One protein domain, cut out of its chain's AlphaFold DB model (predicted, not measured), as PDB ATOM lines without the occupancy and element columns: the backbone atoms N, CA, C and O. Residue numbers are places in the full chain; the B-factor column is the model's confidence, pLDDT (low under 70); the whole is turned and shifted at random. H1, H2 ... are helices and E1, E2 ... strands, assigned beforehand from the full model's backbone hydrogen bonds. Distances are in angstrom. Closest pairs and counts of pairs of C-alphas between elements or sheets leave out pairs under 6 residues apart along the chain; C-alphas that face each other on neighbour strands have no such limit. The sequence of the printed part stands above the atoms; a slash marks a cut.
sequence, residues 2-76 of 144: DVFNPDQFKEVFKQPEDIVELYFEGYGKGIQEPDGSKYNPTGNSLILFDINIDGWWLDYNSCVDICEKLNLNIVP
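Overview. This is residues 2 to 76 of the 144 residues of the protein "RNA ligase" of archaeon ADurb.Bin336 (UniProt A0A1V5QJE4). Two long strands, E1 and E2, lie side by side as a narrow ribbon along the longest axis, with the short helix H2 in the loop that joins them at one end. Toward the other end H3 packs on E2, and H1 meets the last residue of H3. The 75 printed residues hold three named helices and two named strands in the order H1 E1 H2 E2 H3; the sheet, order E1 - E2, is antiparallel and the class is mixed. The whole is elongated, spanning 42 by 23 by 18 A, and only just loose, close to compact, with a radius of gyration of the C-alphas of 13.9 A.

Arrangement. Start at H1, residues 6 to 12, which touches H3, residues 60 to 70: their closest C-alphas, of Gln 8 and Leu 70, are 6.3 A apart. The two run opposite ways at a steep tilt of 45 degrees. Next look at E1, residues 20 to 28, antiparallel to E2, residues 44 to 53, at 158 degrees; N 21 and O 52 are 2.9 A apart and N 45 and O 27 2.8 A, both within hydrogen-bond range. E2 bends by 57 degrees at residue 49. At H2, residues 35 to 39, the closest C-alphas to E1 are those of Gly 28 and Gly 36, 4.4 A. Between E2 and H3 the closest are Ile 51 and Cys 63, 6.4 A. H2 and H3 are apart. In H1 and H3 every O i to N i+4 pair is within hydrogen-bond range; in H2 0 of 1 is, beside 2 of 2 O i to N i+3 pairs.

Along the chain. Find C-alpha 6 at (-42.350, -29.746, 8.809), where H1 begins. E1 runs 25.6 A from C-alpha 20 at (-39.296, -38.217, 17.869), and E2 runs 26.7 A. H3, 15.3 A long, ends at C-alpha 70, (-40.241, -38.427, 4.435).

Size, cuts and confidence. The C-alphas of Gln 15 and Pro 34, the two farthest apart, are 42.1 A apart. The printed part has no cut and no long link; the link from H2 to E2 is tight. Mean pLDDT of the printed part is 89.1, and residue 2 alone is under 70.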
ATOM      1  N   ASP A   2     -33.177 -27.938   1.950       63.66
ATOM      2  CA  ASP A   2     -34.461 -28.116   2.640       63.66
ATOM      3  C   ASP A   2     -34.702 -29.623   2.741       63.66
ATOM      4  O   ASP A   2     -35.445 -30.206   1.962       63.66
ATOM      5  N   VAL A   3     -33.934 -30.284   3.613       70.88
ATOM      6  CA  VAL A   3     -34.024 -31.744   3.819       70.88
ATOM      7  C   VAL A   3     -35.262 -32.096   4.644       70.88
ATOM      8  O   VAL A   3     -35.783 -33.199   4.543       70.88
ATOM      9  N   PHE A   4     -35.743 -31.148   5.449       82.81
ATOM     10  CA  PHE A   4     -36.833 -31.357   6.388       82.81
ATOM     11  C   PHE A   4     -38.004 -30.449   6.037       82.81
ATOM     12  O   PHE A   4     -37.885 -29.226   6.089       82.81
ATOM     13  N   ASN A   5     -39.141 -31.057   5.706       85.94
ATOM     14  CA  ASN A   5     -40.407 -30.361   5.522       85.94
ATOM     15  C   ASN A   5     -41.299 -30.604   6.753       85.94
ATOM     16  O   ASN A   5     -41.794 -31.720   6.921       85.94
ATOM     17  N   PRO A   6     -41.547 -29.587   7.599       85.50
ATOM     18  CA  PRO A   6     -42.350 -29.746   8.809       85.50
ATOM     19  C   PRO A   6     -43.749 -30.326   8.577       85.50
ATOM     20  O   PRO A   6     -44.269 -31.008   9.456       85.50
ATOM     21  N   ASP A   7     -44.363 -30.081   7.422       88.56
ATOM     22  CA  ASP A   7     -45.709 -30.586   7.145       88.56
ATOM     23  C   ASP A   7     -45.698 -32.086   6.827       88.56
ATOM     24  O   ASP A   7     -46.547 -32.812   7.339       88.56
ATOM     25  N   GLN A   8     -44.666 -32.588   6.134       88.69
ATOM     26  CA  GLN A   8     -44.462 -34.037   5.971       88.69
ATOM     27  C   GLN A   8     -44.246 -34.727   7.324       88.69
ATOM     28  O   GLN A   8     -44.772 -35.813   7.563       88.69
ATOM     29  N   PHE A   9     -43.518 -34.084   8.241       89.00
ATOM     30  CA  PHE A   9     -43.310 -34.621   9.587       89.00
ATOM     31  C   PHE A   9     -44.622 -34.742  10.365       89.00
ATOM     32  O   PHE A   9     -44.841 -35.772  10.992       89.00
ATOM     33  N   LYS A  10     -45.523 -33.756  10.286       88.69
ATOM     34  CA  LYS A  10     -46.844 -33.825  10.944       88.69
ATOM     35  C   LYS A  10     -47.754 -34.900  10.347       88.69
ATOM     36  O   LYS A  10     -48.584 -35.467  11.052       88.69
ATOM     37  N   GLU A  11     -47.637 -35.168   9.047       90.69
ATOM     38  CA  GLU A  11     -48.416 -36.221   8.386       90.69
ATOM     39  C   GLU A  11     -47.966 -37.626   8.808       90.69
ATOM     40  O   GLU A  11     -48.804 -38.521   8.985       90.69
ATOM     41  N   VAL A  12     -46.655 -37.813   8.989       91.94
ATOM     42  CA  VAL A  12     -46.047 -39.084   9.410       91.94
ATOM     43  C   VAL A  12     -46.176 -39.295  10.920       91.94
ATOM     44  O   VAL A  12     -46.642 -40.351  11.349       91.94
ATOM     45  N   PHE A  13     -45.822 -38.290  11.722       90.81
ATOM     46  CA  PHE A  13     -45.864 -38.313  13.184       90.81
ATOM     47  C   PHE A  13     -47.101 -37.560  13.679       90.81
ATOM     48  O   PHE A  13     -47.106 -36.342  13.840       90.81
ATOM     49  N   LYS A  14     -48.188 -38.310  13.876       84.38
ATOM     50  CA  LYS A  14     -49.521 -37.749  14.148       84.38
ATOM     51  C   LYS A  14     -49.776 -37.402  15.612       84.38
ATOM     52  O   LYS A  14     -50.752 -36.709  15.884       84.38
ATOM     53  N   GLN A  15     -48.960 -37.914  16.531       81.81
ATOM     54  CA  GLN A  15     -49.087 -37.653  17.964       81.81
ATOM     55  C   GLN A  15     -48.103 -36.537  18.340       81.81
ATOM     56  O   GLN A  15     -46.896 -36.772  18.333       81.81
ATOM     57  N   PRO A  16     -48.576 -35.296  18.561       70.44
ATOM     58  CA  PRO A  16     -47.704 -34.143  18.790       70.44
ATOM     59  C   PRO A  16     -46.963 -34.180  20.136       70.44
ATOM     60  O   PRO A  16     -46.027 -33.407  20.329       70.44
ATOM     61  N   GLU A  17     -47.399 -35.027  21.064       82.81
ATOM     62  CA  GLU A  17     -46.762 -35.277  22.356       82.81
ATOM     63  C   GLU A  17     -45.544 -36.207  22.285       82.81
ATOM     64  O   GLU A  17     -44.707 -36.136  23.187       82.81
ATOM     65  N   ASP A  18     -45.419 -37.018  21.230       88.12
ATOM     66  CA  ASP A  18     -44.324 -37.976  21.096       88.12
ATOM     67  C   ASP A  18     -42.998 -37.242  20.836       88.12
ATOM     68  O   ASP A  18     -42.871 -36.408  19.928       88.12
ATOM     69  N   ILE A  19     -41.957 -37.588  21.591       91.62
ATOM     70  CA  ILE A  19     -40.591 -37.152  21.308       91.62
ATOM     71  C   ILE A  19     -40.021 -38.071  20.228       91.62
ATOM     72  O   ILE A  19     -39.695 -39.232  20.477       91.62
ATOM     73  N   VAL A  20     -39.876 -37.521  19.022       93.69
ATOM     74  CA  VAL A  20     -39.296 -38.217  17.869       93.69
ATOM     75  C   VAL A  20     -37.852 -37.778  17.660       93.69
ATOM     76  O   VAL A  20     -37.568 -36.612  17.382       93.69
ATOM     77  N   GLU A  21     -36.933 -38.737  17.720       95.12
ATOM     78  CA  GLU A  21     -35.509 -38.530  17.480       95.12
ATOM     79  C   GLU A  21     -35.066 -39.316  16.239       95.12
ATOM     80  O   GLU A  21     -35.170 -40.544  16.180       95.12
ATOM     81  N   LEU A  22     -34.532 -38.605  15.244       95.50
ATOM     82  CA  LEU A  22     -33.972 -39.191  14.027       95.50
ATOM     83  C   LEU A  22     -32.445 -39.085  14.056       95.50
ATOM     84  O   LEU A  22     -31.894 -37.993  14.210       95.50
ATOM     85  N   TYR A  23     -31.758 -40.209  13.870       96.56
ATOM     86  CA  TYR A  23     -30.301 -40.290  13.933       96.56
ATOM     87  C   TYR A  23     -29.716 -40.462  12.529       96.56
ATOM     88  O   TYR A  23     -30.050 -41.411  11.816       96.56
ATOM     89  N   PHE A  24     -28.817 -39.552  12.147       95.19
ATOM     90  CA  PHE A  24     -28.208 -39.500  10.818       95.19
ATOM     91  C   PHE A  24     -26.684 -39.536  10.881       95.19
ATOM     92  O   PHE A  24     -26.081 -38.979  11.796       95.19
ATOM     93  N   GLU A  25     -26.072 -40.111   9.849       92.81
ATOM     94  CA  GLU A  25     -24.664 -39.898   9.521       92.81
ATOM     95  C   GLU A  25     -24.574 -38.818   8.435       92.81
ATOM     96  O   GLU A  25     -25.223 -38.910   7.386       92.81
ATOM     97  N   GLY A  26     -23.772 -37.784   8.682       91.19
ATOM     98  CA  GLY A  26     -23.388 -36.842   7.638       91.19
ATOM     99  C   GLY A  26     -22.285 -37.445   6.779       91.19
ATOM    100  O   GLY A  26     -21.282 -37.909   7.308       91.19
ATOM    101  N   TYR A  27     -22.436 -37.419   5.458       89.44
ATOM    102  CA  TYR A  27     -21.427 -37.952   4.540       89.44
ATOM    103  C   TYR A  27     -21.279 -37.100   3.276       89.44
ATOM    104  O   TYR A  27     -22.166 -36.326   2.909       89.44
ATOM    105  N   GLY A  28     -20.147 -37.250   2.591       87.69
ATOM    106  CA  GLY A  28     -19.838 -36.511   1.371       87.69
ATOM    107  C   GLY A  28     -18.673 -35.538   1.515       87.69
ATOM    108  O   GLY A  28     -17.954 -35.523   2.521       87.69
ATOM    109  N   LYS A  29     -18.486 -34.727   0.474       86.50
ATOM    110  CA  LYS A  29     -17.389 -33.767   0.364       86.50
ATOM    111  C   LYS A  29     -17.351 -32.810   1.558       86.50
ATOM    112  O   LYS A  29     -18.348 -32.162   1.882       86.50
ATOM    113  N   GLY A  30     -16.179 -32.692   2.170       84.31
ATOM    114  CA  GLY A  30     -15.893 -31.798   3.291       84.31
ATOM    115  C   GLY A  30     -16.229 -32.350   4.677       84.31
ATOM    116  O   GLY A  30     -16.044 -31.620   5.645       84.31
ATOM    117  N   ILE A  31     -16.705 -33.599   4.798       84.88
ATOM    118  CA  ILE A  31     -17.043 -34.194   6.103       84.88
ATOM    119  C   ILE A  31     -15.882 -35.017   6.687       84.88
ATOM    120  O   ILE A  31     -15.447 -34.740   7.799       84.88
ATOM    121  N   GLN A  32     -15.341 -35.989   5.946       81.94
ATOM    122  CA  GLN A  32     -14.225 -36.843   6.395       81.94
ATOM    123  C   GLN A  32     -13.229 -37.091   5.253       81.94
ATOM    124  O   GLN A  32     -13.149 -38.183   4.700       81.94
ATOM    125  N   GLU A  33     -12.505 -36.058   4.824       80.94
ATOM    126  CA  GLU A  33     -11.566 -36.181   3.697       80.94
ATOM    127  C   GLU A  33     -10.364 -37.101   4.010       80.94
ATOM    128  O   GLU A  33      -9.877 -37.100   5.143       80.94
ATOM    129  N   PRO A  34      -9.843 -37.855   3.018       79.75
ATOM    130  CA  PRO A  34     -10.257 -37.875   1.608       79.75
ATOM    131  C   PRO A  34     -11.466 -38.783   1.311       79.75
ATOM    132  O   PRO A  34     -11.980 -38.786   0.194       79.75
ATOM    133  N   ASP A  35     -11.913 -39.588   2.275       80.06
ATOM    134  CA  ASP A  35     -12.948 -40.602   2.043       80.06
ATOM    135  C   ASP A  35     -14.345 -39.994   1.863       80.06
ATOM    136  O   ASP A  35     -15.145 -40.510   1.086       80.06
ATOM    137  N   GLY A  36     -14.625 -38.849   2.486       76.62
ATOM    138  CA  GLY A  36     -15.883 -38.111   2.368       76.62
ATOM    139  C   GLY A  36     -16.252 -37.816   0.913       76.62
ATOM    140  O   GLY A  36     -17.369 -38.117   0.484       76.62
ATOM    141  N   SER A  37     -15.299 -37.320   0.119       81.75
ATOM    142  CA  SER A  37     -15.506 -37.061  -1.310       81.75
ATOM    143  C   SER A  37     -15.832 -38.323  -2.122       81.75
ATOM    144  O   SER A  37     -16.536 -38.216  -3.125       81.75
ATOM    145  N   LYS A  38     -15.416 -39.520  -1.682       81.94
ATOM    146  CA  LYS A  38     -15.736 -40.790  -2.366       81.94
ATOM    147  C   LYS A  38     -17.215 -41.163  -2.233       81.94
ATOM    148  O   LYS A  38     -17.797 -41.762  -3.137       81.94
ATOM    149  N   TYR A  39     -17.858 -40.767  -1.131       78.38
ATOM    150  CA  TYR A  39     -19.285 -41.020  -0.921       78.38
ATOM    151  C   TYR A  39     -20.181 -40.040  -1.683       78.38
ATOM    152  O   TYR A  39     -21.204 -40.428  -2.248       78.38
ATOM    153  N   ASN A  40     -19.810 -38.759  -1.726       81.81
ATOM    154  CA  ASN A  40     -20.501 -37.772  -2.550       81.81
ATOM    155  C   ASN A  40     -19.519 -36.682  -3.020       81.81
ATOM    156  O   ASN A  40     -19.264 -35.728  -2.286       81.81
ATOM    157  N   PRO A  41     -18.982 -36.777  -4.248       78.75
ATOM    158  CA  PRO A  41     -17.945 -35.858  -4.724       78.75
ATOM    159  C   PRO A  41     -18.484 -34.458  -5.038       78.75
ATOM    160  O   PRO A  41     -17.729 -33.489  -5.112       78.75
ATOM    161  N   THR A  42     -19.799 -34.333  -5.232       81.50
ATOM    162  CA  THR A  42     -20.462 -33.092  -5.656       81.50
ATOM    163  C   THR A  42     -21.121 -32.330  -4.507       81.50
ATOM    164  O   THR A  42     -21.660 -31.253  -4.739       81.50
ATOM    165  N   GLY A  43     -21.097 -32.855  -3.277       85.19
ATOM    166  CA  GLY A  43     -21.711 -32.210  -2.115       85.19
ATOM    167  C   GLY A  43     -21.710 -33.094  -0.873       85.19
ATOM    168  O   GLY A  43     -21.055 -34.129  -0.840       85.19
ATOM    169  N   ASN A  44     -22.468 -32.703   0.145       87.12
ATOM    170  CA  ASN A  44     -22.734 -33.523   1.325       87.12
ATOM    171  C   ASN A  44     -24.205 -33.963   1.359       87.12
ATOM    172  O   ASN A  44     -25.016 -33.508   0.552       87.12
ATOM    173  N   SER A  45     -24.520 -34.931   2.211       89.12
ATOM    174  CA  SER A  45     -25.852 -35.508   2.402       89.12
ATOM    175  C   SER A  45     -25.967 -36.109   3.805       89.12
ATOM    176  O   SER A  45     -24.973 -36.234   4.524       89.12
ATOM    177  N   LEU A  46     -27.190 -36.467   4.184       91.50
ATOM    178  CA  LEU A  46     -27.513 -37.199   5.404       91.50
ATOM    179  C   LEU A  46     -28.051 -38.582   5.032       91.50
ATOM    180  O   LEU A  46     -28.767 -38.728   4.035       91.50
ATOM    181  N   ILE A  47     -27.714 -39.590   5.831       93.56
ATOM    182  CA  ILE A  47     -28.282 -40.938   5.737       93.56
ATOM    183  C   ILE A  47     -28.734 -41.394   7.123       93.56
ATOM    184  O   ILE A  47     -27.971 -41.329   8.084       93.56
ATOM    185  N   LEU A  48     -29.997 -41.799   7.240       97.00
ATOM    186  CA  LEU A  48     -30.617 -42.191   8.502       97.00
ATOM    187  C   LEU A  48     -30.179 -43.602   8.904       97.00
ATOM    188  O   LEU A  48     -30.109 -44.488   8.052       97.00
ATOM    189  N   PHE A  49     -29.919 -43.836  10.192       96.19
ATOM    190  CA  PHE A  49     -29.562 -45.168  10.706       96.19
ATOM    191  C   PHE A  49     -30.325 -45.627  11.957       96.19
ATOM    192  O   PHE A  49     -30.202 -46.794  12.353       96.19
ATOM    193  N   ASP A  50     -31.083 -44.743  12.605       96.38
ATOM    194  CA  ASP A  50     -31.917 -45.080  13.759       96.38
ATOM    195  C   ASP A  50     -33.054 -44.075  13.934       96.38
ATOM    196  O   ASP A  50     -32.905 -42.892  13.619       96.38
ATOM    197  N   ILE A  51     -34.156 -44.557  14.506       96.25
ATOM    198  CA  ILE A  51     -35.283 -43.742  14.960       96.25
ATOM    199  C   ILE A  51     -35.641 -44.176  16.380       96.25
ATOM    200  O   ILE A  51     -35.749 -45.377  16.656       96.25
ATOM    201  N   ASN A  52     -35.820 -43.199  17.266       95.12
ATOM    202  CA  ASN A  52     -36.384 -43.386  18.596       95.12
ATOM    203  C   ASN A  52     -37.683 -42.579  18.713       95.12
ATOM    204  O   ASN A  52     -37.714 -41.415  18.318       95.12
ATOM    205  N   ILE A  53     -38.741 -43.203  19.227       94.75
ATOM    206  CA  ILE A  53     -40.008 -42.532  19.542       94.75
ATOM    207  C   ILE A  53     -40.328 -42.832  21.003       94.75
ATOM    208  O   ILE A  53     -40.553 -43.990  21.348       94.75
ATOM    209  N   ASP A  54     -40.282 -41.822  21.868       93.56
ATOM    210  CA  ASP A  54     -40.540 -41.952  23.313       93.56
ATOM    211  C   ASP A  54     -39.790 -43.107  23.996       93.56
ATOM    212  O   ASP A  54     -40.331 -43.878  24.794       93.56
ATOM    213  N   GLY A  55     -38.511 -43.268  23.664       90.50
ATOM    214  CA  GLY A  55     -37.665 -44.333  24.192       90.50
ATOM    215  C   GLY A  55     -37.752 -45.654  23.422       90.50
ATOM    216  O   GLY A  55     -36.917 -46.533  23.653       90.50
ATOM    217  N   TRP A  56     -38.664 -45.796  22.459       91.00
ATOM    218  CA  TRP A  56     -38.788 -46.981  21.611       91.00
ATOM    219  C   TRP A  56     -37.906 -46.883  20.372       91.00
ATOM    220  O   TRP A  56     -38.147 -46.087  19.469       91.00
ATOM    221  N   TRP A  57     -36.891 -47.744  20.307       93.19
ATOM    222  CA  TRP A  57     -36.083 -47.918  19.104       93.19
ATOM    223  C   TRP A  57     -36.849 -48.737  18.073       93.19
ATOM    224  O   TRP A  57     -37.212 -49.886  18.342       93.19
ATOM    225  N   LEU A  58     -37.073 -48.155  16.898       93.88
ATOM    226  CA  LEU A  58     -37.816 -48.814  15.833       93.88
ATOM    227  C   LEU A  58     -36.990 -49.918  15.164       93.88
ATOM    228  O   LEU A  58     -35.760 -49.854  15.081       93.88
ATOM    229  N   ASP A  59     -37.678 -50.945  14.666       93.06
ATOM    230  CA  ASP A  59     -37.057 -51.949  13.810       93.06
ATOM    231  C   ASP A  59     -36.697 -51.357  12.435       93.06
ATOM    232  O   ASP A  59     -37.175 -50.297  12.031       93.06
ATOM    233  N   TYR A  60     -35.839 -52.062  11.695       93.38
ATOM    234  CA  TYR A  60     -35.343 -51.578  10.408       93.38
ATOM    235  C   TYR A  60     -36.462 -51.307   9.392       93.38
ATOM    236  O   TYR A  60     -36.388 -50.308   8.683       93.38
ATOM    237  N   ASN A  61     -37.500 -52.146   9.322       94.50
ATOM    238  CA  ASN A  61     -38.567 -51.967   8.334       94.50
ATOM    239  C   ASN A  61     -39.431 -50.751   8.675       94.50
ATOM    240  O   ASN A  61     -39.801 -50.000   7.777       94.50
ATOM    241  N   SER A  62     -39.688 -50.522   9.963       95.44
ATOM    242  CA  SER A  62     -40.345 -49.303  10.446       95.44
ATOM    243  C   SER A  62     -39.532 -48.046  10.105       95.44
ATOM    244  O   SER A  62     -40.090 -47.049   9.649       95.44
ATOM    245  N   CYS A  63     -38.200 -48.096  10.240       96.25
ATOM    246  CA  CYS A  63     -37.325 -47.006   9.798       96.25
ATOM    247  C   CYS A  63     -37.384 -46.785   8.277       96.25
ATOM    248  O   CYS A  63     -37.452 -45.636   7.844       96.25
ATOM    249  N   VAL A  64     -37.377 -47.856   7.471       96.81
ATOM    250  CA  VAL A  64     -37.500 -47.772   6.002       96.81
ATOM    251  C   VAL A  64     -38.814 -47.099   5.609       96.81
ATOM    252  O   VAL A  64     -38.785 -46.137   4.848       96.81
ATOM    253  N   ASP A  65     -39.941 -47.544   6.168       97.12
ATOM    254  CA  ASP A  65     -41.271 -46.987   5.885       97.12
ATOM    255  C   ASP A  65     -41.352 -45.483   6.211       97.12
ATOM    256  O   ASP A  65     -41.867 -44.689   5.419       97.12
ATOM    257  N   ILE A  66     -40.783 -45.054   7.341       96.06
ATOM    258  CA  ILE A  66     -40.704 -43.630   7.695       96.06
ATOM    259  C   ILE A  66     -39.801 -42.863   6.719       96.06
ATOM    260  O   ILE A  66     -40.172 -41.777   6.268       96.06
ATOM    261  N   CYS A  67     -38.635 -43.408   6.364       95.38
ATOM    262  CA  CYS A  67     -37.733 -42.788   5.395       95.38
ATOM    263  C   CYS A  67     -38.382 -42.623   4.017       95.38
ATOM    264  O   CYS A  67     -38.224 -41.567   3.410       95.38
ATOM    265  N   GLU A  68     -39.147 -43.607   3.545       95.12
ATOM    266  CA  GLU A  68     -39.889 -43.525   2.283       95.12
ATOM    267  C   GLU A  68     -40.927 -42.397   2.314       95.12
ATOM    268  O   GLU A  68     -40.977 -41.576   1.396       95.12
ATOM    269  N   LYS A  69     -41.705 -42.287   3.398       94.44
ATOM    270  CA  LYS A  69     -42.719 -41.228   3.563       94.44
ATOM    271  C   LYS A  69     -42.117 -39.826   3.643       94.44
ATOM    272  O   LYS A  69     -42.706 -38.874   3.136       94.44
ATOM    273  N   LEU A  70     -40.950 -39.698   4.274       93.19
ATOM    274  CA  LEU A  70     -40.241 -38.427   4.435       93.19
ATOM    275  C   LEU A  70     -39.263 -38.127   3.289       93.19
ATOM    276  O   LEU A  70     -38.617 -37.082   3.308       93.19
ATOM    277  N   ASN A  71     -39.146 -39.017   2.296       92.12
ATOM    278  CA  ASN A  71     -38.175 -38.917   1.203       92.12
ATOM    279  C   ASN A  71     -36.722 -38.739   1.703       92.12
ATOM    280  O   ASN A  71     -35.965 -37.895   1.216       92.12
ATOM    281  N   LEU A  72     -36.338 -39.530   2.709       93.38
ATOM    282  CA  LEU A  72     -35.007 -39.553   3.318       93.38
ATOM    283  C   LEU A  72     -34.231 -40.807   2.901       93.38
ATOM    284  O   LEU A  72     -34.800 -41.881   2.724       93.38
ATOM    285  N   ASN A  73     -32.905 -40.692   2.811       93.56
ATOM    286  CA  ASN A  73     -32.037 -41.853   2.608       93.56
ATOM    287  C   ASN A  73     -31.870 -42.637   3.916       93.56
ATOM    288  O   ASN A  73     -31.697 -42.031   4.975       93.56
ATOM    289  N   ILE A  74     -31.815 -43.967   3.828       95.94
ATOM    290  CA  ILE A  74     -31.551 -44.874   4.952       95.94
ATOM    291  C   ILE A  74     -30.317 -45.735   4.678       95.94
ATOM    292  O   ILE A  74     -30.048 -46.103   3.531       95.94
ATOM    293  N   VAL A  75     -29.548 -46.053   5.723       95.56
ATOM    294  CA  VAL A  75     -28.413 -46.977   5.613       95.56
ATOM    295  C   VAL A  75     -28.906 -48.341   5.123       95.56
ATOM    296  O   VAL A  75     -29.861 -48.880   5.684       95.56
ATOM    297  N   PRO A  76     -28.284 -48.930   4.091       94.81
ATOM    298  CA  PRO A  76     -28.746 -50.198   3.555       94.81
ATOM    299  C   PRO A  76     -28.452 -51.338   4.529       94.81
ATOM    300  O   PRO A  76     -27.362 -51.444   5.097       94.81
TER     301      PRO A  76